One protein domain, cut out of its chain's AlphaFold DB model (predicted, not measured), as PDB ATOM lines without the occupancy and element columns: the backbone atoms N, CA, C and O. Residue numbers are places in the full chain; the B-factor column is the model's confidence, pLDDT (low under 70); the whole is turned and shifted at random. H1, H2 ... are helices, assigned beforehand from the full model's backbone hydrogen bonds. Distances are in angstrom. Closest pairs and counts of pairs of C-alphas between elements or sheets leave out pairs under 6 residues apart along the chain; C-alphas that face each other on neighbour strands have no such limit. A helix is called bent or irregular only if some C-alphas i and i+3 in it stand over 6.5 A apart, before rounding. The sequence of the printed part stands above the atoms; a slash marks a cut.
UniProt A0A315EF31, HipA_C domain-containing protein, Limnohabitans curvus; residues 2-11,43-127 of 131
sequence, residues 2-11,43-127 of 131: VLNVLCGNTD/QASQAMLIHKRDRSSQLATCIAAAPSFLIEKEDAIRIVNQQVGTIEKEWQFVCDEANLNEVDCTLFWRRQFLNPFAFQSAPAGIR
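AT A GLANCE: This is residues 2 to 11 and 43 to 127 of the 131 residues of the protein "HipA_C domain-containing protein" of Limnohabitans curvus (UniProt A0A315EF31). One long helix, H3, runs along one side of an elongated domain, and the shorter helices are strung out along its other side: H2 by its first part, H1 by its middle, and H4 folding back beside its last part. The small helix H5 packs on H2, and the unnamed stretch of residues 43 to 58 lies on the side of H1 and H2 away from H3. The printed part has 95 residues with five named helices, in the order H1 H2 H3 H4 H5, and no named strand; the class is all helix. The whole is compact, with a radius of gyration of the C-alphas of 14.0 A, and spans 41 by 24 by 19 A.

IN THESE COORDINATES: H3, residues 73 to 97, is the longest helix, 34.8 A from C-alpha 73 at (47.945, -18.028, 176.093) to C-alpha 97 at (49.870, 15.113, 165.797). It has a kink of 50 degrees near residue 91 and is irregular there: C-alphas 89 and 92 are 7.6 A apart. H2, residues 59 to 69, measures 15.0 A and is irregular too, with C-alphas 64 and 67 7.3 A apart. H4, residues 102 to 108, measures 10.0 A. H1 is residues 2 to 7, beginning at C-alpha 2 at (55.235, -6.751, 172.919), and H5 is residues 116 to 119.

HOW THE PARTS SIT: H3 touches H2 with residues 73 to 80 alone; the closest C-alphas, of Ile 63 and Ala 76, are 6.3 A apart, at a steep tilt of 56 degrees, opposite ways. With residues 80 to 84 alone H3 only just touches H1, with 3 pairs of C-alphas within 8 A, the closest those of Val 2 and Val 80 at 6.9 A; the tilt is a shallow 29 degrees, the same way. H1 and H2 only just touch, also with 3 pairs, the closest C-alphas being those of Val 2 and Cys 62 at 6.7 A. H5 only just touches H2, with 3 pairs; the C-alphas of Leu 59 and Ala 118 are closest, 5.6 A apart. H4 is close to H3 but not clearly touching, the closest C-alphas being those of Cys 95 and Cys 105 at 6.5 A. H3 and H5 are apart. Every O i to N i+4 pair is within hydrogen-bond range in H1 and H4, against 4 of 7 in H2 and 19 of 21 in H3; H5 is too short for such a pair.

THE WHOLE: The two C-alphas farthest apart, those of Leu 70 and Asn 101, are 41.8 A apart. Residues 12 to 42 are not printed, and C-alphas 11 and 43 stand 14.5 A apart across the cut. Of the links that are printed whole, none is long. The mean pLDDT of the printed part is 96.6, and no printed residue is under 70.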
ATOM      1  N   VAL A   2      56.012  -6.645 174.186       97.88
ATOM      2  CA  VAL A   2      55.235  -6.751 172.919       97.88
ATOM      3  C   VAL A   2      55.247  -5.446 172.121       97.88
ATOM      4  O   VAL A   2      55.541  -5.476 170.930       97.88
ATOM      5  N   LEU A   3      55.036  -4.304 172.782       97.62
ATOM      6  CA  LEU A   3      55.124  -2.998 172.129       97.62
ATOM      7  C   LEU A   3      56.494  -2.777 171.471       97.62
ATOM      8  O   LEU A   3      56.534  -2.365 170.322       97.62
ATOM      9  N   ASN A   4      57.596  -3.137 172.141       97.69
ATOM     10  CA  ASN A   4      58.954  -3.018 171.589       97.69
ATOM     11  C   ASN A   4      59.129  -3.849 170.310       97.69
ATOM     12  O   ASN A   4      59.707  -3.382 169.330       97.69
ATOM     13  N   VAL A   5      58.555  -5.055 170.275       97.56
ATOM     14  CA  VAL A   5      58.511  -5.884 169.062       97.56
ATOM     15  C   VAL A   5      57.678  -5.220 167.960       97.56
ATOM     16  O   VAL A   5      58.107  -5.210 166.805       97.56
ATOM     17  N   LEU A   6      56.514  -4.660 168.304       97.62
ATOM     18  CA  LEU A   6      55.576  -4.054 167.357       97.62
ATOM     19  C   LEU A   6      56.028  -2.690 166.826       97.62
ATOM     20  O   LEU A   6      55.683  -2.373 165.696       97.62
ATOM     21  N   CYS A   7      56.784  -1.892 167.578       96.50
ATOM     22  CA  CYS A   7      57.322  -0.603 167.120       96.50
ATOM     23  C   CYS A   7      58.778  -0.687 166.647       96.50
ATOM     24  O   CYS A   7      59.369   0.321 166.278       96.50
ATOM     25  N   GLY A   8      59.384  -1.875 166.674       95.19
ATOM     26  CA  GLY A   8      60.761  -2.059 166.240       95.19
ATOM     27  C   GLY A   8      61.810  -1.443 167.170       95.19
ATOM     28  O   GLY A   8      62.937  -1.226 166.729       95.19
ATOM     29  N   ASN A   9      61.470  -1.199 168.435       96.81
ATOM     30  CA  ASN A   9      62.421  -0.818 169.476       96.81
ATOM     31  C   ASN A   9      63.233  -2.054 169.899       96.81
ATOM     32  O   ASN A   9      62.700  -2.960 170.535       96.81
ATOM     33  N   THR A  10      64.499  -2.140 169.492       95.12
ATOM     34  CA  THR A  10      65.359  -3.315 169.743       95.12
ATOM     35  C   THR A  10      66.374  -3.121 170.863       95.12
ATOM     36  O   THR A  10      66.954  -4.110 171.309       95.12
ATOM     37  N   ASP A  11      66.561  -1.893 171.341       94.31
ATOM     38  CA  ASP A  11      67.550  -1.533 172.368       94.31
ATOM     39  C   ASP A  11      66.930  -1.367 173.765       94.31
ATOM     40  O   ASP A  11      67.468  -0.709 174.646       94.31
ATOM     41  N   GLN A  43      65.224  -9.467 159.549       92.88
ATOM     42  CA  GLN A  43      65.150 -10.075 160.878       92.88
ATOM     43  C   GLN A  43      65.714  -9.131 161.939       92.88
ATOM     44  O   GLN A  43      66.617  -8.345 161.658       92.88
ATOM     45  N   ALA A  44      65.210  -9.234 163.169       94.31
ATOM     46  CA  ALA A  44      65.707  -8.460 164.303       94.31
ATOM     47  C   ALA A  44      65.679  -9.270 165.603       94.31
ATOM     48  O   ALA A  44      64.848 -10.164 165.784       94.31
ATOM     49  N   SER A  45      66.578  -8.924 166.519       95.81
ATOM     50  CA  SER A  45      66.649  -9.458 167.880       95.81
ATOM     51  C   SER A  45      66.493  -8.327 168.891       95.81
ATOM     52  O   SER A  45      66.908  -7.205 168.622       95.81
ATOM     53  N   GLN A  46      65.906  -8.633 170.040       96.94
ATOM     54  CA  GLN A  46      65.771  -7.733 171.182       96.94
ATOM     55  C   GLN A  46      67.054  -7.725 172.028       96.94
ATOM     56  O   GLN A  46      67.820  -8.695 172.017       96.94
ATOM     57  N   ALA A  47      67.290  -6.646 172.775       96.19
ATOM     58  CA  ALA A  47      68.425  -6.545 173.691       96.19
ATOM     59  C   ALA A  47      68.363  -7.601 174.811       96.19
ATOM     60  O   ALA A  47      69.377  -8.222 175.137       96.19
ATOM     61  N   MET A  48      67.167  -7.853 175.353       96.88
ATOM     62  CA  MET A  48      66.923  -8.857 176.393       96.88
ATOM     63  C   MET A  48      66.375 -10.174 175.825       96.88
ATOM     64  O   MET A  48      65.709 -10.205 174.789       96.88
ATOM     65  N   LEU A  49      66.647 -11.281 176.526       97.88
ATOM     66  CA  LEU A  49      66.040 -12.584 176.237       97.88
ATOM     67  C   LEU A  49      64.535 -12.534 176.520       97.88
ATOM     68  O   LEU A  49      64.116 -11.990 177.539       97.88
ATOM     69  N   ILE A  50      63.734 -13.128 175.636       97.69
ATOM     70  CA  ILE A  50      62.277 -13.200 175.786       97.69
ATOM     71  C   ILE A  50      61.867 -14.561 176.347       97.69
ATOM     72  O   ILE A  50      61.154 -14.637 177.345       97.69
ATOM     73  N   HIS A  51      62.313 -15.647 175.711       97.56
ATOM     74  CA  HIS A  51      61.970 -17.002 176.132       97.56
ATOM     75  C   HIS A  51      63.184 -17.922 176.047       97.56
ATOM     76  O   HIS A  51      63.680 -18.228 174.963       97.56
ATOM     77  N   LYS A  52      63.660 -18.414 177.197       95.94
ATOM     78  CA  LYS A  52      64.888 -19.222 177.294       95.94
ATOM     79  C   LYS A  52      66.079 -18.472 176.678       95.94
ATOM     80  O   LYS A  52      66.534 -17.496 177.254       95.94
ATOM     81  N   ARG A  53      66.587 -18.921 175.526       97.38
ATOM     82  CA  ARG A  53      67.680 -18.278 174.770       97.38
ATOM     83  C   ARG A  53      67.187 -17.529 173.528       97.38
ATOM     84  O   ARG A  53      68.003 -17.008 172.775       97.38
ATOM     85  N   ASP A  54      65.878 -17.499 173.305       97.75
ATOM     86  CA  ASP A  54      65.268 -16.796 172.188       97.75
ATOM     87  C   ASP A  54      65.007 -15.331 172.559       97.75
ATOM     88  O   ASP A  54      64.413 -15.014 173.592       97.75
ATOM     89  N   ARG A  55      65.480 -14.445 171.687       97.44
ATOM     90  CA  ARG A  55      65.301 -12.990 171.730       97.44
ATOM     91  C   ARG A  55      64.831 -12.448 170.384       97.44
ATOM     92  O   ARG A  55      64.978 -11.259 170.116       97.44
ATOM     93  N   SER A  56      64.354 -13.311 169.491       97.44
ATOM     94  CA  SER A  56      63.845 -12.885 168.196       97.44
ATOM     95  C   SER A  56      62.684 -11.912 168.394       97.44
ATOM     96  O   SER A  56      61.842 -12.061 169.280       97.44
ATOM     97  N   SER A  57      62.667 -10.855 167.585       96.88
ATOM     98  CA  SER A  57      61.644  -9.812 167.642       96.88
ATOM     99  C   SER A  57      60.348 -10.300 166.979       96.88
ATOM    100  O   SER A  57      59.918  -9.718 165.983       96.88
ATOM    101  N   GLN A  58      59.767 -11.384 167.504       97.94
ATOM    102  CA  GLN A  58      58.597 -12.086 166.975       97.94
ATOM    103  C   GLN A  58      57.521 -12.283 168.047       97.94
ATOM    104  O   GLN A  58      57.804 -12.595 169.204       97.94
ATOM    105  N   LEU A  59      56.257 -12.172 167.639       98.56
ATOM    106  CA  LEU A  59      55.103 -12.414 168.501       98.56
ATOM    107  C   LEU A  59      55.020 -13.879 168.937       98.56
ATOM    108  O   LEU A  59      54.609 -14.146 170.060       98.56
ATOM    109  N   ALA A  60      55.460 -14.821 168.097       98.25
ATOM    110  CA  ALA A  60      55.547 -16.236 168.459       98.25
ATOM    111  C   ALA A  60      56.384 -16.446 169.735       98.25
ATOM    112  O   ALA A  60      55.947 -17.127 170.664       98.25
ATOM    113  N   THR A  61      57.539 -15.783 169.813       98.25
ATOM    114  CA  THR A  61      58.446 -15.825 170.965       98.25
ATOM    115  C   THR A  61      57.832 -15.158 172.194       98.25
ATOM    116  O   THR A  61      57.917 -15.706 173.292       98.25
ATOM    117  N   CYS A  62      57.137 -14.027 172.027       98.31
ATOM    118  CA  CYS A  62      56.397 -13.389 173.120       98.31
ATOM    119  C   CYS A  62      55.281 -14.286 173.679       98.31
ATOM    120  O   CYS A  62      55.141 -14.389 174.895       98.31
ATOM    121  N   ILE A  63      54.508 -14.958 172.818       98.50
ATOM    122  CA  ILE A  63      53.440 -15.869 173.256       98.50
ATOM    123  C   ILE A  63      54.024 -17.101 173.955       98.50
ATOM    124  O   ILE A  63      53.500 -17.519 174.984       98.50
ATOM    125  N   ALA A  64      55.136 -17.655 173.463       98.19
ATOM    126  CA  ALA A  64      55.828 -18.757 174.135       98.19
ATOM    127  C   ALA A  64      56.331 -18.376 175.543       98.19
ATOM    128  O   ALA A  64      56.422 -19.233 176.421       98.19
ATOM    129  N   ALA A  65      56.629 -17.093 175.774       98.12
ATOM    130  CA  ALA A  65      57.041 -16.582 177.075       98.12
ATOM    131  C   ALA A  65      55.884 -16.378 178.067       98.12
ATOM    132  O   ALA A  65      56.147 -16.332 179.265       98.12
ATOM    133  N   ALA A  66      54.629 -16.283 177.609       98.12
ATOM    134  CA  ALA A  66      53.483 -15.911 178.446       98.12
ATOM    135  C   ALA A  66      53.344 -16.726 179.754       98.12
ATOM    136  O   ALA A  66      53.195 -16.100 180.809       98.12
ATOM    137  N   PRO A  67      53.533 -18.065 179.769       97.19
ATOM    138  CA  PRO A  67      53.462 -18.839 181.010       97.19
ATOM    139  C   PRO A  67      54.528 -18.454 182.050       97.19
ATOM    140  O   PRO A  67      54.305 -18.612 183.245       97.19
ATOM    141  N   SER A  68      55.679 -17.912 181.625       97.12
ATOM    142  CA  SER A  68      56.724 -17.417 182.543       97.12
ATOM    143  C   SER A  68      56.303 -16.146 183.288       97.12
ATOM    144  O   SER A  68      56.897 -15.813 184.308       97.12
ATOM    145  N   PHE A  69      55.273 -15.459 182.793       96.06
ATOM    146  CA  PHE A  69      54.685 -14.265 183.393       96.06
ATOM    147  C   PHE A  69      53.320 -14.543 184.034       96.06
ATOM    148  O   PHE A  69      52.627 -13.598 184.394       96.06
ATOM    149  N   LEU A  70      52.935 -15.820 184.179       97.81
ATOM    150  CA  LEU A  70      51.633 -16.241 184.711       97.81
ATOM    151  C   LEU A  70      50.447 -15.691 183.895       97.81
ATOM    152  O   LEU A  70      49.393 -15.381 184.444       97.81
ATOM    153  N   ILE A  71      50.638 -15.548 182.581       97.94
ATOM    154  CA  ILE A  71      49.607 -15.107 181.641       97.94
ATOM    155  C   ILE A  71      49.199 -16.301 180.781       97.94
ATOM    156  O   ILE A  71      50.048 -16.936 180.149       97.94
ATOM    157  N   GLU A  72      47.896 -16.571 180.722       97.88
ATOM    158  CA  GLU A  72      47.333 -17.595 179.843       97.88
ATOM    159  C   GLU A  72      47.515 -17.222 178.370       97.88
ATOM    160  O   GLU A  72      47.533 -16.048 177.980       97.88
ATOM    161  N   LYS A  73      47.646 -18.234 177.514       97.56
ATOM    162  CA  LYS A  73      47.945 -18.028 176.093       97.56
ATOM    163  C   LYS A  73      46.887 -17.161 175.403       97.56
ATOM    164  O   LYS A  73      47.230 -16.284 174.610       97.56
ATOM    165  N   GLU A  74      45.617 -17.394 175.699       97.81
ATOM    166  CA  GLU A  74      44.476 -16.676 175.135       97.81
ATOM    167  C   GLU A  74      44.482 -15.199 175.555       97.81
ATOM    168  O   GLU A  74      44.224 -14.316 174.731       97.81
ATOM    169  N   ASP A  75      44.852 -14.914 176.805       98.38
ATOM    170  CA  ASP A  75      44.991 -13.549 177.312       98.38
ATOM    171  C   ASP A  75      46.175 -12.830 176.658       98.38
ATOM    172  O   ASP A  75      46.050 -11.673 176.251       98.38
ATOM    173  N   ALA A  76      47.304 -13.522 176.474       98.50
ATOM    174  CA  ALA A  76      48.454 -12.978 175.761       98.50
ATOM    175  C   ALA A  76      48.108 -12.635 174.299       98.50
ATOM    176  O   ALA A  76      48.450 -11.550 173.822       98.50
ATOM    177  N   ILE A  77      47.372 -13.509 173.601       98.62
ATOM    178  CA  ILE A  77      46.860 -13.245 172.245       98.62
ATOM    179  C   ILE A  77      45.923 -12.029 172.246       98.62
ATOM    180  O   ILE A  77      46.050 -11.161 171.380       98.62
ATOM    181  N   ARG A  78      45.019 -11.918 173.231       98.56
ATOM    182  CA  ARG A  78      44.116 -10.764 173.368       98.56
ATOM    183  C   ARG A  78      44.889  -9.454 173.543       98.56
ATOM    184  O   ARG A  78      44.582  -8.486 172.853       98.56
ATOM    185  N   ILE A  79      45.910  -9.436 174.403       98.44
ATOM    186  CA  ILE A  79      46.774  -8.265 174.631       98.44
ATOM    187  C   ILE A  79      47.501  -7.863 173.342       98.44
ATOM    188  O   ILE A  79      47.531  -6.681 172.995       98.44
ATOM    189  N   VAL A  80      48.068  -8.830 172.612       98.62
ATOM    190  CA  VAL A  80      48.748  -8.557 171.337       98.62
ATOM    191  C   VAL A  80      47.772  -7.965 170.320       98.62
ATOM    192  O   VAL A  80      48.066  -6.935 169.718       98.62
ATOM    193  N   ASN A  81      46.595  -8.570 170.158       98.56
ATOM    194  CA  ASN A  81      45.588  -8.100 169.208       98.56
ATOM    195  C   ASN A  81      45.075  -6.701 169.539       98.56
ATOM    196  O   ASN A  81      44.854  -5.907 168.624       98.56
ATOM    197  N   GLN A  82      44.910  -6.391 170.827       98.50
ATOM    198  CA  GLN A  82      44.569  -5.047 171.275       98.50
ATOM    199  C   GLN A  82      45.653  -4.049 170.854       98.50
ATOM    200  O   GLN A  82      45.325  -3.038 170.248       98.50
ATOM    201  N   GLN A  83      46.935  -4.348 171.095       98.31
ATOM    202  CA  GLN A  83      48.032  -3.453 170.706       98.31
ATOM    203  C   GLN A  83      48.123  -3.258 169.189       98.31
ATOM    204  O   GLN A  83      48.246  -2.125 168.736       98.31
ATOM    205  N   VAL A  84      48.012  -4.333 168.400       98.38
ATOM    206  CA  VAL A  84      47.995  -4.243 166.928       98.38
ATOM    207  C   VAL A  84      46.835  -3.366 166.459       98.38
ATOM    208  O   VAL A  84      47.049  -2.438 165.686       98.38
ATOM    209  N   GLY A  85      45.625  -3.616 166.967       97.88
ATOM    210  CA  GLY A  85      44.440  -2.842 166.602       97.88
ATOM    211  C   GLY A  85      44.533  -1.371 167.010       97.88
ATOM    212  O   GLY A  85      44.116  -0.510 166.243       97.88
ATOM    213  N   THR A  86      45.106  -1.072 168.178       98.06
ATOM    214  CA  THR A  86      45.354   0.306 168.619       98.06
ATOM    215  C   THR A  86      46.372   1.000 167.722       98.06
ATOM    216  O   THR A  86      46.105   2.111 167.284       98.06
ATOM    217  N   ILE A  87      47.495   0.355 167.393       97.44
ATOM    218  CA  ILE A  87      48.500   0.949 166.498       97.44
ATOM    219  C   ILE A  87      47.887   1.237 165.123       97.44
ATOM    220  O   ILE A  87      48.064   2.335 164.616       97.44
ATOM    221  N   GLU A  88      47.130   0.299 164.539       97.00
ATOM    222  CA  GLU A  88      46.443   0.524 163.257       97.00
ATOM    223  C   GLU A  88      45.428   1.672 163.328       97.00
ATOM    224  O   GLU A  88      45.377   2.504 162.428       97.00
ATOM    225  N   LYS A  89      44.619   1.719 164.392       97.12
ATOM    226  CA  LYS A  89      43.560   2.722 164.553       97.12
ATOM    227  C   LYS A  89      44.115   4.131 164.740       97.12
ATOM    228  O   LYS A  89      43.582   5.068 164.157       97.12
ATOM    229  N   GLU A  90      45.144   4.276 165.568       97.31
ATOM    230  CA  GLU A  90      45.672   5.583 165.966       97.31
ATOM    231  C   GLU A  90      46.793   6.079 165.036       97.31
ATOM    232  O   GLU A  90      47.219   7.222 165.169       97.31
ATOM    233  N   TRP A  91      47.262   5.257 164.084       96.19
ATOM    234  CA  TRP A  91      48.432   5.559 163.248       96.19
ATOM    235  C   TRP A  91      48.372   6.941 162.598       96.19
ATOM    236  O   TRP A  91      49.276   7.749 162.795       96.19
ATOM    237  N   GLN A  92      47.302   7.213 161.845       96.00
ATOM    238  CA  GLN A  92      47.179   8.470 161.110       96.00
ATOM    239  C   GLN A  92      47.079   9.662 162.064       96.00
ATOM    240  O   GLN A  92      47.800  10.635 161.893       96.00
ATOM    241  N   PHE A  93      46.249   9.548 163.104       97.75
ATOM    242  CA  PHE A  93      46.073  10.602 164.101       97.75
ATOM    243  C   PHE A  93      47.399  10.974 164.781       97.75
ATOM    244  O   PHE A  93      47.730  12.150 164.875       97.75
ATOM    245  N   VAL A  94      48.189   9.979 165.200       96.44
ATOM    246  CA  VAL A  94      49.494  10.204 165.842       96.44
ATOM    247  C   VAL A  94      50.513  10.776 164.856       96.44
ATOM    248  O   VAL A  94      51.318  11.625 165.231       96.44
ATOM    249  N   CYS A  95      50.493  10.342 163.593       96.88
ATOM    250  CA  CYS A  95      51.356  10.922 162.564       96.88
ATOM    251  C   CYS A  95      51.038  12.404 162.320       96.88
ATOM    252  O   CYS A  95      51.963  13.211 162.224       96.88
ATOM    253  N   ASP A  96      49.750  12.754 162.267       96.88
ATOM    254  CA  ASP A  96      49.285  14.132 162.107       96.88
ATOM    255  C   ASP A  96      49.676  14.983 163.326       96.88
ATOM    256  O   ASP A  96      50.235  16.068 163.173       96.88
ATOM    257  N   GLU A  97      49.458  14.469 164.542       97.88
ATOM    258  CA  GLU A  97      49.870  15.113 165.797       97.88
ATOM    259  C   GLU A  97      51.386  15.368 165.836       97.88
ATOM    260  O   GLU A  97      51.842  16.436 166.253       97.88
ATOM    261  N   ALA A  98      52.178  14.414 165.340       95.69
ATOM    262  CA  ALA A  98      53.629  14.518 165.239       95.69
ATOM    263  C   ALA A  98      54.117  15.382 164.057       95.69
ATOM    264  O   ALA A  98      55.326  15.565 163.906       95.69
ATOM    265  N   ASN A  99      53.214  15.933 163.235       97.19
ATOM    266  CA  ASN A  99      53.522  16.676 162.007       97.19
ATOM    267  C   ASN A  99      54.406  15.893 161.016       97.19
ATOM    268  O   ASN A  99      55.275  16.469 160.353       97.19
ATOM    269  N   LEU A 100      54.201  14.578 160.905       96.19
ATOM    270  CA  LEU A 100      54.868  13.769 159.888       96.19
ATOM    271  C   LEU A 100      54.254  14.031 158.512       96.19
ATOM    272  O   LEU A 100      53.037  14.103 158.350       96.19
ATOM    273  N   ASN A 101      55.108  14.147 157.496       94.50
ATOM    274  CA  ASN A 101      54.642  14.165 156.115       94.50
ATOM    275  C   ASN A 101      54.299  12.736 155.647       94.50
ATOM    276  O   ASN A 101      54.730  11.741 156.229       94.50
ATOM    277  N   GLU A 102      53.567  12.633 154.538       94.31
ATOM    278  CA  GLU A 102      53.129  11.350 153.971       94.31
ATOM    279  C   GLU A 102      54.289  10.384 153.659       94.31
ATOM    280  O   GLU A 102      54.148   9.163 153.795       94.31
ATOM    281  N   VAL A 103      55.457  10.918 153.282       94.94
ATOM    282  CA  VAL A 103      56.652  10.120 152.975       94.94
ATOM    283  C   VAL A 103      57.194   9.460 154.241       94.94
ATOM    284  O   VAL A 103      57.461   8.257 154.220       94.94
ATOM    285  N   ASP A 104      57.304  10.200 155.343       94.12
ATOM    286  CA  ASP A 104      57.776   9.685 156.630       94.12
ATOM    287  C   ASP A 104      56.773   8.696 157.241       94.12
ATOM    288  O   ASP A 104      57.166   7.619 157.696       94.12
ATOM    289  N   CYS A 105      55.469   8.983 157.156       93.75
ATOM    290  CA  CYS A 105      54.415   8.044 157.555       93.75
ATOM    291  C   CYS A 105      54.552   6.708 156.812       93.75
ATOM    292  O   CYS A 105      54.554   5.634 157.418       93.75
ATOM    293  N   THR A 106      54.725   6.769 155.491       92.06
ATOM    294  CA  THR A 106      54.901   5.581 154.644       92.06
ATOM    295  C   THR A 106      56.222   4.867 154.931       92.06
ATOM    296  O   THR A 106      56.298   3.640 154.871       92.06
ATOM    297  N   LEU A 107      57.281   5.618 155.244       91.69
ATOM    298  CA  LEU A 107      58.582   5.073 155.615       91.69
ATOM    299  C   LEU A 107      58.498   4.290 156.925       91.69
ATOM    300  O   LEU A 107      59.120   3.238 157.017       91.69
ATOM    301  N   PHE A 108      57.743   4.764 157.914       93.50
ATOM    302  CA  PHE A 108      57.636   4.092 159.206       93.50
ATOM    303  C   PHE A 108      56.673   2.906 159.194       93.50
ATOM    304  O   PHE A 108      56.948   1.874 159.829       93.50
ATOM    305  N   TRP A 109      55.573   3.026 158.451       94.62
ATOM    306  CA  TRP A 109      54.546   1.998 158.375       94.62
ATOM    307  C   TRP A 109      55.095   0.697 157.792       94.62
ATOM    308  O   TRP A 109      55.738   0.669 156.743       94.62
ATOM    309  N   ARG A 110      54.867  -0.413 158.501       93.12
ATOM    310  CA  ARG A 110      55.292  -1.774 158.122       93.12
ATOM    311  C   ARG A 110      56.812  -1.956 157.982       93.12
ATOM    312  O   ARG A 110      57.250  -3.068 157.679       93.12
ATOM    313  N   ARG A 111      57.626  -0.927 158.260       91.69
ATOM    314  CA  ARG A 111      59.097  -1.004 158.321       91.69
ATOM    315  C   ARG A 111      59.597  -0.968 159.761       91.69
ATOM    316  O   ARG A 111      60.172  -1.966 160.197       91.69
ATOM    317  N   GLN A 112      59.344   0.108 160.507       92.50
ATOM    318  CA  GLN A 112      59.586   0.143 161.954       92.50
ATOM    319  C   GLN A 112      58.383  -0.404 162.725       92.50
ATOM    320  O   GLN A 112      58.532  -1.306 163.548       92.50
ATOM    321  N   PHE A 113      57.188   0.099 162.413       95.50
ATOM    322  CA  PHE A 113      55.954  -0.278 163.094       95.50
ATOM    323  C   PHE A 113      55.261  -1.428 162.380       95.50
ATOM    324  O   PHE A 113      55.197  -1.470 161.156       95.50
ATOM    325  N   LEU A 114      54.737  -2.376 163.151       96.44
ATOM    326  CA  LEU A 114      54.040  -3.568 162.682       96.44
ATOM    327  C   LEU A 114      54.807  -4.307 161.574       96.44
ATOM    328  O   LEU A 114      54.210  -4.796 160.612       96.44
ATOM    329  N   ASN A 115      56.134  -4.387 161.695       95.31
ATOM    330  CA  ASN A 115      56.984  -5.026 160.693       95.31
ATOM    331  C   ASN A 115      56.542  -6.490 160.443       95.31
ATOM    332  O   ASN A 115      56.335  -7.224 161.414       95.31
ATOM    333  N   PRO A 116      56.437  -6.961 159.181       95.44
ATOM    334  CA  PRO A 116      56.018  -8.328 158.858       95.44
ATOM    335  C   PRO A 116      56.781  -9.432 159.597       95.44
ATOM    336  O   PRO A 116      56.190 -10.458 159.930       95.44
ATOM    337  N   PHE A 117      58.067  -9.224 159.890       95.69
ATOM    338  CA  PHE A 117      58.883 -10.178 160.637       95.69
ATOM    339  C   PHE A 117      58.321 -10.477 162.028       95.69
ATOM    340  O   PHE A 117      58.379 -11.625 162.459       95.69
ATOM    341  N   ALA A 118      57.709  -9.490 162.693       97.19
ATOM    342  CA  ALA A 118      57.099  -9.682 164.007       97.19
ATOM    343  C   ALA A 118      55.980 -10.736 163.986       97.19
ATOM    344  O   ALA A 118      55.730 -11.397 164.990       97.19
ATOM    345  N   PHE A 119      55.330 -10.915 162.838       97.75
ATOM    346  CA  PHE A 119      54.184 -11.803 162.667       97.75
ATOM    347  C   PHE A 119      54.549 -13.161 162.059       97.75
ATOM    348  O   PHE A 119      53.686 -14.032 161.947       97.75
ATOM    349  N   GLN A 120      55.807 -13.369 161.660       95.81
ATOM    350  CA  GLN A 120      56.244 -14.666 161.152       95.81
ATOM    351  C   GLN A 120      56.067 -15.726 162.243       95.81
ATOM    352  O   GLN A 120      56.454 -15.518 163.392       95.81
ATOM    353  N   SER A 121      55.442 -16.849 161.880       95.12
ATOM    354  CA  SER A 121      55.130 -17.951 162.801       95.12
ATOM    355  C   SER A 121      54.225 -17.575 163.982       95.12
ATOM    356  O   SER A 121      54.146 -18.332 164.951       95.12
ATOM    357  N   ALA A 122      53.531 -16.429 163.927       96.69
ATOM    358  CA  ALA A 122      52.572 -16.059 164.957       96.69
ATOM    359  C   ALA A 122      51.479 -17.143 165.078       96.69
ATOM    360  O   ALA A 122      51.002 -17.653 164.058       96.69
ATOM    361  N   PRO A 123      51.085 -17.530 166.304       96.56
ATOM    362  CA  PRO A 123      50.076 -18.562 166.497       96.56
ATOM    363  C   PRO A 123      48.711 -18.123 165.955       96.56
ATOM    364  O   PRO A 123      48.417 -16.931 165.836       96.56
ATOM    365  N   ALA A 124      47.852 -19.105 165.677       96.19
ATOM    366  CA  ALA A 124      46.462 -18.852 165.312       96.19
ATOM    367  C   ALA A 124      45.772 -17.948 166.351       96.19
ATOM    368  O   ALA A 124      46.009 -18.075 167.553       96.19
ATOM    369  N   GLY A 125      44.926 -17.038 165.870       96.31
ATOM    370  CA  GLY A 125      44.243 -16.037 166.691       96.31
ATOM    371  C   GLY A 125      44.946 -14.679 166.746       96.31
ATOM    372  O   GLY A 125      44.303 -13.704 167.122       96.31
ATOM    373  N   ILE A 126      46.213 -14.572 166.327       97.69
ATOM    374  CA  ILE A 126      46.880 -13.273 166.170       97.69
ATOM    375  C   ILE A 126      46.346 -12.549 164.928       97.69
ATOM    376  O   ILE A 126      46.358 -13.084 163.819       97.69
ATOM    377  N   ARG A 127      45.904 -11.305 165.119       95.31
ATOM    378  CA  ARG A 127      45.514 -10.380 164.056       95.31
ATOM    379  C   ARG A 127      46.747  -9.997 163.249       95.31
ATOM    380  O   ARG A 127      47.715  -9.468 163.792       95.31
TER     381      ARG A 127